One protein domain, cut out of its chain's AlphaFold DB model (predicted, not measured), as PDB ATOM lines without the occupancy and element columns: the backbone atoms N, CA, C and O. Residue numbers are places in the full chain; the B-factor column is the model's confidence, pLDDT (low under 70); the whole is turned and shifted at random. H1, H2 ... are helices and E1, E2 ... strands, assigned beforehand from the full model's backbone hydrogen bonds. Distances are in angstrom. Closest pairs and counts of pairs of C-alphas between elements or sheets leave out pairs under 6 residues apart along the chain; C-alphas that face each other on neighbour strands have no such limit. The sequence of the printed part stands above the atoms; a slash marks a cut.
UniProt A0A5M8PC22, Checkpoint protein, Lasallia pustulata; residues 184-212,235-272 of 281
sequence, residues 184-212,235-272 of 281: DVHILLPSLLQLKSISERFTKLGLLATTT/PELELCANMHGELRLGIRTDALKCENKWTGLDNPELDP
ATOM      1  N   ASP A 184     145.833 -61.575 118.444       85.56
ATOM      2  CA  ASP A 184     145.579 -61.708 119.890       85.56
ATOM      3  C   ASP A 184     146.881 -61.729 120.724       85.56
ATOM      4  O   ASP A 184     146.870 -61.509 121.934       85.56
ATOM      5  N   VAL A 185     148.016 -62.051 120.089       87.06
ATOM      6  CA  VAL A 185     149.336 -62.171 120.724       87.06
ATOM      7  C   VAL A 185     150.408 -61.615 119.795       87.06
ATOM      8  O   VAL A 185     150.534 -62.050 118.649       87.06
ATOM      9  N   HIS A 186     151.244 -60.719 120.320       87.62
ATOM     10  CA  HIS A 186     152.447 -60.239 119.646       87.62
ATOM     11  C   HIS A 186     153.681 -60.827 120.318       87.62
ATOM     12  O   HIS A 186     153.888 -60.629 121.511       87.62
ATOM     13  N   ILE A 187     154.522 -61.534 119.567       91.00
ATOM     14  CA  ILE A 187     155.752 -62.138 120.089       91.00
ATOM     15  C   ILE A 187     156.859 -62.046 119.042       91.00
ATOM     16  O   ILE A 187     156.616 -62.268 117.853       91.00
ATOM     17  N   LEU A 188     158.080 -61.724 119.468       91.06
ATOM     18  CA  LEU A 188     159.241 -61.801 118.593       91.06
ATOM     19  C   LEU A 188     159.616 -63.265 118.367       91.06
ATOM     20  O   LEU A 188     159.701 -64.070 119.294       91.06
ATOM     21  N   LEU A 189     159.831 -63.620 117.103       91.25
ATOM     22  CA  LEU A 189     160.163 -64.990 116.740       91.25
ATOM     23  C   LEU A 189     161.586 -65.353 117.202       91.25
ATOM     24  O   LEU A 189     162.496 -64.526 117.107       91.25
ATOM     25  N   PRO A 190     161.814 -66.611 117.625       90.81
ATOM     26  CA  PRO A 190     163.160 -67.137 117.816       90.81
ATOM     27  C   PRO A 190     163.895 -67.231 116.469       90.81
ATOM     28  O   PRO A 190     163.340 -66.961 115.402       90.81
ATOM     29  N   SER A 191     165.148 -67.692 116.495       93.31
ATOM     30  CA  SER A 191     165.921 -67.939 115.273       93.31
ATOM     31  C   SER A 191     165.125 -68.760 114.251       93.31
ATOM     32  O   SER A 191     164.839 -69.944 114.455       93.31
ATOM     33  N   LEU A 192     164.815 -68.141 113.107       91.31
ATOM     34  CA  LEU A 192     164.034 -68.774 112.040       91.31
ATOM     35  C   LEU A 192     164.721 -70.029 111.484       91.31
ATOM     36  O   LEU A 192     164.051 -70.929 110.982       91.31
ATOM     37  N   LEU A 193     166.050 -70.130 111.606       91.94
ATOM     38  CA  LEU A 193     166.804 -71.322 111.217       91.94
ATOM     39  C   LEU A 193     166.493 -72.517 112.129       91.94
ATOM     40  O   LEU A 193     166.341 -73.644 111.649       91.94
ATOM     41  N   GLN A 194     166.373 -72.270 113.435       92.06
ATOM     42  CA  GLN A 194     165.980 -73.291 114.406       92.06
ATOM     43  C   GLN A 194     164.519 -73.683 114.197       92.06
ATOM     44  O   GLN A 194     164.223 -74.872 114.083       92.06
ATOM     45  N   LEU A 195     163.632 -72.689 114.055       91.56
ATOM     46  CA  LEU A 195     162.210 -72.914 113.805       91.56
ATOM     47  C   LEU A 195     161.993 -73.758 112.541       91.56
ATOM     48  O   LEU A 195     161.277 -74.752 112.591       91.56
ATOM     49  N   LYS A 196     162.687 -73.427 111.443       91.31
ATOM     50  CA  LYS A 196     162.688 -74.207 110.195       91.31
ATOM     51  C   LYS A 196     163.177 -75.639 110.407       91.31
ATOM     52  O   LYS A 196     162.554 -76.582 109.935       91.31
ATOM     53  N   SER A 197     164.299 -75.810 111.104       93.50
ATOM     54  CA  SER A 197     164.889 -77.138 111.325       93.50
ATOM     55  C   SER A 197     163.961 -78.052 112.127       93.50
ATOM     56  O   SER A 197     163.907 -79.254 111.875       93.50
ATOM     57  N   ILE A 198     163.238 -77.490 113.099       92.75
ATOM     58  CA  ILE A 198     162.284 -78.222 113.936       92.75
ATOM     59  C   ILE A 198     160.991 -78.493 113.163       92.75
ATOM     60  O   ILE A 198     160.541 -79.639 113.145       92.75
ATOM     61  N   SER A 199     160.436 -77.495 112.466       91.31
ATOM     62  CA  SER A 199     159.210 -77.669 111.684       91.31
ATOM     63  C   SER A 199     159.377 -78.719 110.586       91.31
ATOM     64  O   SER A 199     158.531 -79.595 110.467       91.31
ATOM     65  N   GLU A 200     160.509 -78.741 109.871       91.31
ATOM     66  CA  GLU A 200     160.795 -79.776 108.869       91.31
ATOM     67  C   GLU A 200     160.855 -81.187 109.469       91.31
ATOM     68  O   GLU A 200     160.401 -82.150 108.845       91.31
ATOM     69  N   ARG A 201     161.411 -81.339 110.679       90.75
ATOM     70  CA  ARG A 201     161.426 -82.631 111.381       90.75
ATOM     71  C   ARG A 201     160.017 -83.051 111.779       90.75
ATOM     72  O   ARG A 201     159.671 -84.209 111.572       90.75
ATOM     73  N   PHE A 202     159.202 -82.129 112.284       90.31
ATOM     74  CA  PHE A 202     157.806 -82.406 112.625       90.31
ATOM     75  C   PHE A 202     156.980 -82.760 111.390       90.31
ATOM     76  O   PHE A 202     156.291 -83.771 111.409       90.31
ATOM     77  N   THR A 203     157.131 -82.043 110.275       88.50
ATOM     78  CA  THR A 203     156.482 -82.405 109.005       88.50
ATOM     79  C   THR A 203     156.864 -83.817 108.555       88.50
ATOM     80  O   THR A 203     155.994 -84.584 108.145       88.50
ATOM     81  N   LYS A 204     158.143 -84.202 108.677       87.81
ATOM     82  CA  LYS A 204     158.592 -85.571 108.373       87.81
ATOM     83  C   LYS A 204     157.965 -86.605 109.309       87.81
ATOM     84  O   LYS A 204     157.494 -87.627 108.824       87.81
ATOM     85  N   LEU A 205     157.931 -86.346 110.618       86.12
ATOM     86  CA  LEU A 205     157.287 -87.236 111.594       86.12
ATOM     87  C   LEU A 205     155.792 -87.404 111.308       86.12
ATOM     88  O   LEU A 205     155.287 -88.522 111.352       86.12
ATOM     89  N   GLY A 206     155.110 -86.320 110.938       83.69
ATOM     90  CA  GLY A 206     153.709 -86.357 110.540       83.69
ATOM     91  C   GLY A 206     153.469 -87.223 109.308       83.69
ATOM     92  O   GLY A 206     152.598 -88.088 109.323       83.69
ATOM     93  N   LEU A 207     154.278 -87.048 108.258       82.69
ATOM     94  CA  LEU A 207     154.182 -87.872 107.049       82.69
ATOM     95  C   LEU A 207     154.425 -89.361 107.343       82.69
ATOM     96  O   LEU A 207     153.703 -90.220 106.832       82.69
ATOM     97  N   LEU A 208     155.415 -89.680 108.179       80.31
ATOM     98  CA  LEU A 208     155.705 -91.062 108.563       80.31
ATOM     99  C   LEU A 208     154.532 -91.694 109.321       80.31
ATOM    100  O   LEU A 208     154.116 -92.791 108.955       80.31
ATOM    101  N   ALA A 209     153.947 -90.981 110.289       74.06
ATOM    102  CA  ALA A 209     152.790 -91.466 111.041       74.06
ATOM    103  C   ALA A 209     151.598 -91.791 110.122       74.06
ATOM    104  O   ALA A 209     150.991 -92.852 110.249       74.06
ATOM    105  N   THR A 210     151.322 -90.952 109.115       69.25
ATOM    106  CA  THR A 210     150.251 -91.240 108.137       69.25
ATOM    107  C   THR A 210     150.536 -92.444 107.241       69.25
ATOM    108  O   THR A 210     149.609 -93.129 106.818       69.25
ATOM    109  N   THR A 211     151.809 -92.726 106.951       64.62
ATOM    110  CA  THR A 211     152.195 -93.840 106.073       64.62
ATOM    111  C   THR A 211     152.075 -95.182 106.800       64.62
ATOM    112  O   THR A 211     151.652 -96.169 106.202       64.62
ATOM    113  N   THR A 212     152.385 -95.229 108.099       57.53
ATOM    114  CA  THR A 212     152.285 -96.450 108.915       57.53
ATOM    115  C   THR A 212     150.849 -96.972 109.023       57.53
ATOM    116  O   THR A 212     150.647 -98.185 108.998       57.53
ATOM    117  N   PRO A 235     148.335 -85.210 110.307       74.06
ATOM    118  CA  PRO A 235     149.220 -84.694 111.338       74.06
ATOM    119  C   PRO A 235     148.983 -83.194 111.505       74.06
ATOM    120  O   PRO A 235     149.197 -82.415 110.575       74.06
ATOM    121  N   GLU A 236     148.522 -82.804 112.688       83.25
ATOM    122  CA  GLU A 236     148.201 -81.419 112.999       83.25
ATOM    123  C   GLU A 236     149.440 -80.752 113.591       83.25
ATOM    124  O   GLU A 236     150.026 -81.244 114.562       83.25
ATOM    125  N   LEU A 237     149.860 -79.648 112.972       87.69
ATOM    126  CA  LEU A 237     150.925 -78.801 113.482       87.69
ATOM    127  C   LEU A 237     150.291 -77.657 114.277       87.69
ATOM    128  O   LEU A 237     149.619 -76.799 113.709       87.69
ATOM    129  N   GLU A 238     150.520 -77.646 115.581       91.12
ATOM    130  CA  GLU A 238     150.002 -76.647 116.513       91.12
ATOM    131  C   GLU A 238     151.080 -75.582 116.768       91.12
ATOM    132  O   GLU A 238     152.212 -75.909 117.130       91.12
ATOM    133  N   LEU A 239     150.745 -74.301 116.596       91.56
ATOM    134  CA  LEU A 239     151.607 -73.171 116.952       91.56
ATOM    135  C   LEU A 239     150.884 -72.310 117.992       91.56
ATOM    136  O   LEU A 239     149.833 -71.745 117.702       91.56
ATOM    137  N   CYS A 240     151.458 -72.193 119.186       90.44
ATOM    138  CA  CYS A 240     150.876 -71.463 120.311       90.44
ATOM    139  C   CYS A 240     151.870 -70.425 120.833       90.44
ATOM    140  O   CYS A 240     153.048 -70.729 120.991       90.44
ATOM    141  N   ALA A 241     151.405 -69.224 121.159       92.00
ATOM    142  CA  ALA A 241     152.222 -68.164 121.746       92.00
ATOM    143  C   ALA A 241     151.517 -67.545 122.957       92.00
ATOM    144  O   ALA A 241     150.296 -67.649 123.080       92.00
ATOM    145  N   ASN A 242     152.269 -66.887 123.838       89.06
ATOM    146  CA  ASN A 242     151.712 -66.089 124.927       89.06
ATOM    147  C   ASN A 242     152.354 -64.690 125.018       89.06
ATOM    148  O   ASN A 242     153.377 -64.403 124.397       89.06
ATOM    149  N   MET A 243     151.754 -63.830 125.847       86.81
ATOM    150  CA  MET A 243     152.250 -62.479 126.162       86.81
ATOM    151  C   MET A 243     153.335 -62.464 127.263       86.81
ATOM    152  O   MET A 243     153.542 -61.445 127.907       86.81
ATOM    153  N   HIS A 244     153.975 -63.607 127.538       85.88
ATOM    154  CA  HIS A 244     155.020 -63.767 128.565       85.88
ATOM    155  C   HIS A 244     156.312 -64.350 127.965       85.88
ATOM    156  O   HIS A 244     157.096 -65.000 128.659       85.88
ATOM    157  N   GLY A 245     156.507 -64.181 126.659       87.50
ATOM    158  CA  GLY A 245     157.717 -64.618 125.981       87.50
ATOM    159  C   GLY A 245     157.850 -66.120 125.763       87.50
ATOM    160  O   GLY A 245     158.972 -66.626 125.683       87.50
ATOM    161  N   GLU A 246     156.740 -66.853 125.679       92.00
ATOM    162  CA  GLU A 246     156.739 -68.271 125.325       92.00
ATOM    163  C   GLU A 246     156.093 -68.522 123.960       92.00
ATOM    164  O   GLU A 246     154.946 -68.146 123.710       92.00
ATOM    165  N   LEU A 247     156.811 -69.254 123.107       93.38
ATOM    166  CA  LEU A 247     156.312 -69.807 121.849       93.38
ATOM    167  C   LEU A 247     156.407 -71.331 121.918       93.38
ATOM    168  O   LEU A 247     157.402 -71.875 122.396       93.38
ATOM    169  N   ARG A 248     155.392 -72.039 121.438       93.06
ATOM    170  CA  ARG A 248     155.344 -73.500 121.382       93.06
ATOM    171  C   ARG A 248     154.965 -73.935 119.979       93.06
ATOM    172  O   ARG A 248     153.979 -73.457 119.433       93.06
ATOM    173  N   LEU A 249     155.739 -74.852 119.419       94.00
ATOM    174  CA  LEU A 249     155.419 -75.551 118.180       94.00
ATOM    175  C   LEU A 249     155.269 -77.027 118.523       94.00
ATOM    176  O   LEU A 249     156.182 -77.607 119.108       94.00
ATOM    177  N   GLY A 250     154.152 -77.640 118.169       91.75
ATOM    178  CA  GLY A 250     153.877 -79.041 118.444       91.75
ATOM    179  C   GLY A 250     153.324 -79.769 117.234       91.75
ATOM    180  O   GLY A 250     152.744 -79.162 116.342       91.75
ATOM    181  N   ILE A 251     153.520 -81.080 117.203       91.38
ATOM    182  CA  ILE A 251     152.835 -81.991 116.295       91.38
ATOM    183  C   ILE A 251     152.074 -83.026 117.112       91.38
ATOM    184  O   ILE A 251     152.626 -83.642 118.031       91.38
ATOM    185  N   ARG A 252     150.809 -83.224 116.746       87.12
ATOM    186  CA  ARG A 252     149.947 -84.259 117.307       87.12
ATOM    187  C   ARG A 252     149.551 -85.237 116.209       87.12
ATOM    188  O   ARG A 252     148.957 -84.853 115.204       87.12
ATOM    189  N   THR A 253     149.882 -86.504 116.416       83.88
ATOM    190  CA  THR A 253     149.353 -87.636 115.653       83.88
ATOM    191  C   THR A 253     148.701 -88.627 116.618       83.88
ATOM    192  O   THR A 253     148.725 -88.447 117.835       83.88
ATOM    193  N   ASP A 254     148.095 -89.670 116.072       76.31
ATOM    194  CA  ASP A 254     147.548 -90.812 116.804       76.31
ATOM    195  C   ASP A 254     148.573 -91.543 117.691       76.31
ATOM    196  O   ASP A 254     148.256 -91.943 118.809       76.31
ATOM    197  N   ALA A 255     149.805 -91.698 117.204       78.06
ATOM    198  CA  ALA A 255     150.871 -92.435 117.873       78.06
ATOM    199  C   ALA A 255     151.879 -91.543 118.617       78.06
ATOM    200  O   ALA A 255     152.575 -92.030 119.510       78.06
ATOM    201  N   LEU A 256     152.003 -90.259 118.254       81.50
ATOM    202  CA  LEU A 256     153.023 -89.373 118.818       81.50
ATOM    203  C   LEU A 256     152.503 -87.963 119.105       81.50
ATOM    204  O   LEU A 256     151.802 -87.346 118.307       81.50
ATOM    205  N   LYS A 257     152.936 -87.418 120.242       87.56
ATOM    206  CA  LYS A 257     152.837 -85.995 120.560       87.56
ATOM    207  C   LYS A 257     154.243 -85.478 120.824       87.56
ATOM    208  O   LYS A 257     154.898 -85.922 121.766       87.56
ATOM    209  N   CYS A 258     154.712 -84.557 119.995       89.25
ATOM    210  CA  CYS A 258     156.005 -83.904 120.179       89.25
ATOM    211  C   CYS A 258     155.798 -82.398 120.230       89.25
ATOM    212  O   CYS A 258     155.105 -81.845 119.386       89.25
ATOM    213  N   GLU A 259     156.425 -81.731 121.192       92.00
ATOM    214  CA  GLU A 259     156.367 -80.280 121.326       92.00
ATOM    215  C   GLU A 259     157.762 -79.701 121.539       92.00
ATOM    216  O   GLU A 259     158.645 -80.325 122.131       92.00
ATOM    217  N   ASN A 260     157.966 -78.502 121.014       94.00
ATOM    218  CA  ASN A 260     159.139 -77.685 121.236       94.00
ATOM    219  C   ASN A 260     158.689 -76.347 121.819       94.00
ATOM    220  O   ASN A 260     157.729 -75.749 121.328       94.00
ATOM    221  N   LYS A 261     159.370 -75.897 122.871       93.56
ATOM    222  CA  LYS A 261     159.049 -74.674 123.602       93.56
ATOM    223  C   LYS A 261     160.252 -73.738 123.581       93.56
ATOM    224  O   LYS A 261     161.338 -74.121 124.012       93.56
ATOM    225  N   TRP A 262     160.025 -72.502 123.153       94.00
ATOM    226  CA  TRP A 262     160.942 -71.379 123.316       94.00
ATOM    227  C   TRP A 262     160.454 -70.493 124.462       94.00
ATOM    228  O   TRP A 262     159.253 -70.264 124.598       94.00
ATOM    229  N   THR A 263     161.383 -70.017 125.286       92.50
ATOM    230  CA  THR A 263     161.123 -69.165 126.457       92.50
ATOM    231  C   THR A 263     162.054 -67.964 126.450       92.50
ATOM    232  O   THR A 263     163.177 -68.078 125.958       92.50
ATOM    233  N   GLY A 264     161.622 -66.858 127.058       89.31
ATOM    234  CA  GLY A 264     162.422 -65.632 127.133       89.31
ATOM    235  C   GLY A 264     162.441 -64.866 125.813       89.31
ATOM    236  O   GLY A 264     163.442 -64.239 125.488       89.31
ATOM    237  N   LEU A 265     161.372 -64.988 125.022       88.38
ATOM    238  CA  LEU A 265     161.152 -64.157 123.843       88.38
ATOM    239  C   LEU A 265     160.576 -62.811 124.274       88.38
ATOM    240  O   LEU A 265     159.784 -62.749 125.209       88.38
ATOM    241  N   ASP A 266     160.930 -61.745 123.570       87.25
ATOM    242  CA  ASP A 266     160.352 -60.440 123.862       87.25
ATOM    243  C   ASP A 266     158.979 -60.307 123.202       87.25
ATOM    244  O   ASP A 266     158.755 -60.728 122.060       87.25
ATOM    245  N   ASN A 267     158.047 -59.695 123.921       85.81
ATOM    246  CA  ASN A 267     156.776 -59.251 123.376       85.81
ATOM    247  C   ASN A 267     156.924 -57.754 123.066       85.81
ATOM    248  O   ASN A 267     157.247 -56.995 123.982       85.81
ATOM    249  N   PRO A 268     156.758 -57.311 121.805       83.81
ATOM    250  CA  PRO A 268     156.827 -55.888 121.497       83.81
ATOM    251  C   PRO A 268     155.723 -55.142 122.255       83.81
ATOM    252  O   PRO A 268     154.630 -55.679 122.451       83.81
ATOM    253  N   GLU A 269     156.021 -53.917 122.691       72.50
ATOM    254  CA  GLU A 269     155.046 -53.079 123.387       72.50
ATOM    255  C   GLU A 269     153.835 -52.839 122.479       72.50
ATOM    256  O   GLU A 269     153.975 -52.469 121.312       72.50
ATOM    257  N   LEU A 270     152.642 -53.100 123.015       65.25
ATOM    258  CA  LEU A 270     151.391 -52.784 122.337       65.25
ATOM    259  C   LEU A 270     151.288 -51.262 122.245       65.25
ATOM    260  O   LEU A 270     151.373 -50.583 123.269       65.25
ATOM    261  N   ASP A 271     151.105 -50.727 121.038       61.28
ATOM    262  CA  ASP A 271     150.821 -49.306 120.864       61.28
ATOM    263  C   ASP A 271     149.505 -48.983 121.603       61.28
ATOM    264  O   ASP A 271     148.465 -49.561 121.265       61.28
ATOM    265  N   PRO A 272     149.503 -48.098 122.619       56.94
ATOM    266  CA  PRO A 272     148.303 -47.778 123.388       56.94
ATOM    267  C   PRO A 272     147.176 -47.160 122.542       56.94
ATOM    268  O   PRO A 272     146.049 -47.088 123.023       56.94
TER     269      PRO A 272
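This is residues 184 to 212 and 235 to 272 of the 281 residues of the protein "Checkpoint protein" of Lasallia pustulata (UniProt A0A5M8PC22). A small antiparallel sheet of three strands, E1, E2 and E3, has one long helix, H1, lying over one face and running along its strands, while the other face has no named helix over it. The unnamed residues 264 to 272 run on past the end of E3, and the longest distance is from the far end of H1, Thr 212, to the end of this tail, Pro 272. The printed part has 67 residues, with H1, E1, E2 and E3 in that order along the chain, a sheet order of E1 - E2 - E3, and a mixed class of helices and strands. The whole is loose, with a radius of gyration of the C-alphas of 13.9 A, and its C-alphas span 50 by 22 by 16 A.

Begin with the sheet at E1, residues 236 to 241, where C-alpha 236 stands at (148.201, -81.419, 112.999). Next look at E2, residues 246 to 252, 19.1 A from first to last C-alpha, and then at E3, residues 257 to 263, which is 19.7 A long and ends at C-alpha 263, at (161.123, -69.165, 126.457). Now go back to H1, residues 192 to 212: from C-alpha 192 at (164.034, -68.774, 112.040) it runs 30.2 A to C-alpha 212.

The strands form a meander, each the antiparallel neighbour of the one before, with E2 as the inner strand and E1 and E3 as edge strands. E1 and E2 are a hairpin at 168 degrees between their directions; look for N 240 and O 248, 2.8 A apart and within hydrogen-bond range. E2 and E3 are a hairpin at 171 degrees, with N 251 and O 258 within hydrogen-bond range at 2.8 A. H1 is on one face of this sheet, making two layers, a helix over a sheet, at a height over the sheet of 9.0 A. It lies over E2 and runs along the strands, its line at 4 degrees to that of E2 on the local plane. The closest C-alphas of H1 and E2 are those of Phe 202 and Ile 251, 6.2 A apart. In H1 every O i to N i+4 pair is within hydrogen-bond range.

The two C-alphas farthest apart, those of Thr 212 and Pro 272, are 50.9 A from each other. Residues 213 to 234 are not printed, and C-alphas 212 and 235 are 12.4 A apart across this cut, which lies in the link from H1 to E1. The links from E1 to E2 and from E2 to E3 are tight, with 4 residues each. The mean pLDDT of the printed part is 85.9; confidence is low, under 70, at residues 210 to 212 and 270 to 272.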